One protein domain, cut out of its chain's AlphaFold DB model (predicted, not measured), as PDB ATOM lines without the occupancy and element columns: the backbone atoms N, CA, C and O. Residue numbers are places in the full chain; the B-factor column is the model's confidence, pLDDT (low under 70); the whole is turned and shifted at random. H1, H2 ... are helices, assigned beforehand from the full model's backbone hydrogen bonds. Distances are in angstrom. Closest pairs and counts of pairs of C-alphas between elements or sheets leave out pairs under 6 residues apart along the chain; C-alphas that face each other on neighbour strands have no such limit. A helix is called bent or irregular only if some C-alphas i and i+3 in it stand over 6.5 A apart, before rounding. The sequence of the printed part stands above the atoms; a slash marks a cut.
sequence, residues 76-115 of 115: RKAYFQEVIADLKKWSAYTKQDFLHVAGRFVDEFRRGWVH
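This is residues 76 to 115 of the 115 residues of an uncharacterized protein of Marinobacter subterrani (UniProt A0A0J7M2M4). Two helices make an open, flat V: H1 runs to the corner, a tight link turns the backbone there, and H2 leads away, followed by a short tail. Residues 76 to 86 of H1 and residues 100 to 115 stand free. The printed part has 40 residues, all helix in class, in the order H1, H2, and no named strand. It is loose, with a radius of gyration of the C-alphas of 12.7 A and spans of 32 by 27 by 12 A.

Find C-alpha 76 at (53.960, -24.746, -46.831); from there H1, residues 76 to 94, runs 26.6 A. H2, residues 98 to 110, runs 17.4 A to C-alpha 110 at (45.579, -42.470, -56.569). H2 is irregular: C-alphas 101 and 104 are 7.1 A apart.

Look at Ser 91 and Phe 98: their C-alphas, the closest of H1 and H2, are 6.1 A apart. The helices are close but not clearly touching, at a steep tilt of 53 degrees, opposite ways. Every O i to N i+4 pair is within hydrogen-bond range in H1, and 7 of 9 in H2.

The C-alphas farthest apart, of Ala 92 and His 115, are 34.3 A apart. The printed part has no cut and no long link. Residues 112 to 115 have pLDDT under 70.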
ATOM      1  N   ARG A  76      54.916 -23.676 -46.512       86.94
ATOM      2  CA  ARG A  76      53.960 -24.746 -46.831       86.94
ATOM      3  C   ARG A  76      53.324 -25.367 -45.588       86.94
ATOM      4  O   ARG A  76      52.156 -25.720 -45.642       86.94
ATOM      5  N   LYS A  77      54.057 -25.501 -44.478       87.06
ATOM      6  CA  LYS A  77      53.530 -26.066 -43.225       87.06
ATOM      7  C   LYS A  77      52.444 -25.163 -42.628       87.06
ATOM      8  O   LYS A  77      51.376 -25.672 -42.306       87.06
ATOM      9  N   ALA A  78      52.694 -23.859 -42.537       86.44
ATOM     10  CA  ALA A  78      51.740 -22.854 -42.077       86.44
ATOM     11  C   ALA A  78      50.498 -22.832 -42.978       86.44
ATOM     12  O   ALA A  78      49.378 -22.954 -42.486       86.44
ATOM     13  N   TYR A  79      50.697 -22.826 -44.301       90.75
ATOM     14  CA  TYR A  79      49.607 -22.962 -45.266       90.75
ATOM     15  C   TYR A  79      48.762 -24.218 -45.010       90.75
ATOM     16  O   TYR A  79      47.548 -24.124 -44.858       90.75
ATOM     17  N   PHE A  80      49.383 -25.398 -44.893       90.69
ATOM     18  CA  PHE A  80      48.650 -26.639 -44.629       90.69
ATOM     19  C   PHE A  80      47.892 -26.607 -43.298       90.69
ATOM     20  O   PHE A  80      46.791 -27.149 -43.217       90.69
ATOM     21  N   GLN A  81      48.445 -25.978 -42.260       90.12
ATOM     22  CA  GLN A  81      47.754 -25.815 -40.980       90.12
ATOM     23  C   GLN A  81      46.501 -24.940 -41.113       90.12
ATOM     24  O   GLN A  81      45.455 -25.315 -40.577       90.12
ATOM     25  N   GLU A  82      46.574 -23.832 -41.856       91.19
ATOM     26  CA  GLU A  82      45.410 -22.978 -42.134       91.19
ATOM     27  C   GLU A  82      44.358 -23.720 -42.970       91.19
ATOM     28  O   GLU A  82      43.182 -23.735 -42.609       91.19
ATOM     29  N   VAL A  83      44.784 -24.456 -44.003       91.69
ATOM     30  CA  VAL A  83      43.889 -25.310 -44.800       91.69
ATOM     31  C   VAL A  83      43.171 -26.333 -43.917       91.69
ATOM     32  O   VAL A  83      41.955 -26.481 -44.002       91.69
ATOM     33  N   ILE A  84      43.893 -27.024 -43.029       91.12
ATOM     34  CA  ILE A  84      43.291 -27.981 -42.091       91.12
ATOM     35  C   ILE A  84      42.292 -27.284 -41.160       91.12
ATOM     36  O   ILE A  84      41.240 -27.851 -40.859       91.12
ATOM     37  N   ALA A  85      42.599 -26.076 -40.684       91.06
ATOM     38  CA  ALA A  85      41.688 -25.316 -39.836       91.06
ATOM     39  C   ALA A  85      40.386 -24.969 -40.576       91.06
ATOM     40  O   ALA A  85      39.303 -25.140 -40.014       91.06
ATOM     41  N   ASP A  86      40.471 -24.561 -41.840       90.50
ATOM     42  CA  ASP A  86      39.291 -24.260 -42.653       90.50
ATOM     43  C   ASP A  86      38.476 -25.513 -42.981       90.50
ATOM     44  O   ASP A  86      37.247 -25.488 -42.882       90.50
ATOM     45  N   LEU A  87      39.134 -26.644 -43.247       90.69
ATOM     46  CA  LEU A  87      38.463 -27.939 -43.397       90.69
ATOM     47  C   LEU A  87      37.710 -28.347 -42.124       90.69
ATOM     48  O   LEU A  87      36.565 -28.798 -42.199       90.69
ATOM     49  N   LYS A  88      38.303 -28.137 -40.942       90.88
ATOM     50  CA  LYS A  88      37.632 -28.387 -39.656       90.88
ATOM     51  C   LYS A  88      36.398 -27.501 -39.477       90.88
ATOM     52  O   LYS A  88      35.351 -28.004 -39.066       90.88
ATOM     53  N   LYS A  89      36.496 -26.204 -39.795       91.50
ATOM     54  CA  LYS A  89      35.351 -25.274 -39.744       91.50
ATOM     55  C   LYS A  89      34.244 -25.715 -40.696       91.50
ATOM     56  O   LYS A  89      33.080 -25.746 -40.303       91.50
ATOM     57  N   TRP A  90      34.610 -26.096 -41.919       91.00
ATOM     58  CA  TRP A  90      33.672 -26.600 -42.914       91.00
ATOM     59  C   TRP A  90      32.929 -27.837 -42.398       91.00
ATOM     60  O   TRP A  90      31.701 -27.828 -42.377       91.00
ATOM     61  N   SER A  91      33.643 -28.844 -41.882       91.75
ATOM     62  CA  SER A  91      33.025 -30.050 -41.311       91.75
ATOM     63  C   SER A  91      32.106 -29.738 -40.129       91.75
ATOM     64  O   SER A  91      31.016 -30.302 -40.016       91.75
ATOM     65  N   ALA A  92      32.503 -28.808 -39.256       92.12
ATOM     66  CA  ALA A  92      31.678 -28.385 -38.126       92.12
ATOM     67  C   ALA A  92      30.374 -27.697 -38.569       92.12
ATOM     68  O   ALA A  92      29.332 -27.896 -37.926       92.12
ATOM     69  N   TYR A  93      30.433 -26.914 -39.652       92.62
ATOM     70  CA  TYR A  93      29.299 -26.207 -40.242       92.62
ATOM     71  C   TYR A  93      28.345 -27.154 -40.982       92.62
ATOM     72  O   TYR A  93      27.142 -27.125 -40.735       92.62
ATOM     73  N   THR A  94      28.868 -28.033 -41.840       92.75
ATOM     74  CA  THR A  94      28.054 -28.942 -42.668       92.75
ATOM     75  C   THR A  94      27.596 -30.199 -41.935       92.75
ATOM     76  O   THR A  94      26.715 -30.897 -42.431       92.75
ATOM     77  N   LYS A  95      28.190 -30.506 -40.773       92.19
ATOM     78  CA  LYS A  95      28.035 -31.787 -40.057       92.19
ATOM     79  C   LYS A  95      28.478 -33.000 -40.880       92.19
ATOM     80  O   LYS A  95      28.048 -34.117 -40.604       92.19
ATOM     81  N   GLN A  96      29.339 -32.791 -41.873       91.19
ATOM     82  CA  GLN A  96      29.880 -33.853 -42.717       91.19
ATOM     83  C   GLN A  96      31.359 -34.101 -42.417       91.19
ATOM     84  O   GLN A  96      32.137 -33.169 -42.199       91.19
ATOM     85  N   ASP A  97      31.756 -35.373 -42.453       88.25
ATOM     86  CA  ASP A  97      33.163 -35.762 -42.435       88.25
ATOM     87  C   ASP A  97      33.798 -35.440 -43.794       88.25
ATOM     88  O   ASP A  97      33.407 -35.981 -44.832       88.25
ATOM     89  N   PHE A  98      34.789 -34.550 -43.785       86.56
ATOM     90  CA  PHE A  98      35.517 -34.169 -44.987       86.56
ATOM     91  C   PHE A  98      36.183 -35.366 -45.672       86.56
ATOM     92  O   PHE A  98      36.132 -35.459 -46.898       86.56
ATOM     93  N   LEU A  99      36.771 -36.301 -44.918       85.06
ATOM     94  CA  LEU A  99      37.447 -37.463 -45.503       85.06
ATOM     95  C   LEU A  99      36.452 -38.425 -46.147       85.06
ATOM     96  O   LEU A  99      36.763 -39.029 -47.170       85.06
ATOM     97  N   HIS A 100      35.242 -38.520 -45.599       87.06
ATOM     98  CA  HIS A 100      34.163 -39.280 -46.218       87.06
ATOM     99  C   HIS A 100      33.755 -38.684 -47.574       87.06
ATOM    100  O   HIS A 100      33.627 -39.410 -48.558       87.06
ATOM    101  N   VAL A 101      33.604 -37.358 -47.651       86.69
ATOM    102  CA  VAL A 101      33.216 -36.664 -48.892       86.69
ATOM    103  C   VAL A 101      34.342 -36.683 -49.931       86.69
ATOM    104  O   VAL A 101      34.097 -36.929 -51.111       86.69
ATOM    105  N   ALA A 102      35.585 -36.458 -49.503       86.12
ATOM    106  CA  ALA A 102      36.751 -36.409 -50.383       86.12
ATOM    107  C   ALA A 102      37.300 -37.797 -50.756       86.12
ATOM    108  O   ALA A 102      38.071 -37.906 -51.709       86.12
ATOM    109  N   GLY A 103      36.925 -38.856 -50.030       82.56
ATOM    110  CA  GLY A 103      37.510 -40.192 -50.172       82.56
ATOM    111  C   GLY A 103      37.459 -40.724 -51.602       82.56
ATOM    112  O   GLY A 103      38.475 -41.169 -52.129       82.56
ATOM    113  N   ARG A 104      36.314 -40.561 -52.278       82.75
ATOM    114  CA  ARG A 104      36.151 -40.980 -53.676       82.75
ATOM    115  C   ARG A 104      37.116 -40.261 -54.623       82.75
ATOM    116  O   ARG A 104      37.725 -40.905 -55.469       82.75
ATOM    117  N   PHE A 105      37.292 -38.952 -54.452       84.19
ATOM    118  CA  PHE A 105      38.246 -38.176 -55.244       84.19
ATOM    119  C   PHE A 105      39.686 -38.661 -55.019       84.19
ATOM    120  O   PHE A 105      40.443 -38.817 -55.974       84.19
ATOM    121  N   VAL A 106      40.068 -38.935 -53.767       80.75
ATOM    122  CA  VAL A 106      41.417 -39.428 -53.440       80.75
ATOM    123  C   VAL A 106      41.667 -40.807 -54.054       80.75
ATOM    124  O   VAL A 106      42.756 -41.049 -54.579       80.75
ATOM    125  N   ASP A 107      40.673 -41.694 -54.018       79.50
ATOM    126  CA  ASP A 107      40.757 -43.021 -54.628       79.50
ATOM    127  C   ASP A 107      40.900 -42.942 -56.154       79.50
ATOM    128  O   ASP A 107      41.724 -43.656 -56.733       79.50
ATOM    129  N   GLU A 108      40.143 -42.057 -56.804       83.88
ATOM    130  CA  GLU A 108      40.228 -41.801 -58.248       83.88
ATOM    131  C   GLU A 108      41.593 -41.198 -58.631       83.88
ATOM    132  O   GLU A 108      42.234 -41.668 -59.575       83.88
ATOM    133  N   PHE A 109      42.100 -40.244 -57.844       80.19
ATOM    134  CA  PHE A 109      43.409 -39.622 -58.056       80.19
ATOM    135  C   PHE A 109      44.569 -40.616 -57.878       80.19
ATOM    136  O   PHE A 109      45.480 -40.670 -58.704       80.19
ATOM    137  N   ARG A 110      44.538 -41.453 -56.830       77.25
ATOM    138  CA  ARG A 110      45.579 -42.470 -56.569       77.25
ATOM    139  C   ARG A 110      45.643 -43.554 -57.639       77.25
ATOM    140  O   ARG A 110      46.711 -44.118 -57.860       77.25
ATOM    141  N   ARG A 111      44.513 -43.867 -58.276       77.62
ATOM    142  CA  ARG A 111      44.429 -44.876 -59.342       77.62
ATOM    143  C   ARG A 111      44.894 -44.362 -60.705       77.62
ATOM    144  O   ARG A 111      44.908 -45.144 -61.648       77.62
ATOM    145  N   GLY A 112      45.321 -43.101 -60.801       59.22
ATOM    146  CA  GLY A 112      46.013 -42.584 -61.978       59.22
ATOM    147  C   GLY A 112      45.128 -42.429 -63.212       59.22
ATOM    148  O   GLY A 112      45.541 -42.819 -64.297       59.22
ATOM    149  N   TRP A 113      43.943 -41.834 -63.089       53.00
ATOM    150  CA  TRP A 113      43.346 -41.152 -64.250       53.00
ATOM    151  C   TRP A 113      44.322 -40.016 -64.638       53.00
ATOM    152  O   TRP A 113      44.582 -39.159 -63.800       53.00
ATOM    153  N   VAL A 114      44.999 -39.921 -65.793       48.47
ATOM    154  CA  VAL A 114      44.826 -40.444 -67.166       48.47
ATOM    155  C   VAL A 114      43.387 -40.367 -67.654       48.47
ATOM    156  O   VAL A 114      42.734 -41.385 -67.844       48.47
ATOM    157  N   HIS A 115      42.918 -39.136 -67.853       42.94
ATOM    158  CA  HIS A 115      42.195 -38.733 -69.060       42.94
ATOM    159  C   HIS A 115      42.431 -37.249 -69.330       42.94
ATOM    160  O   HIS A 115      42.321 -36.455 -68.371       42.94
TER     161      HIS A 115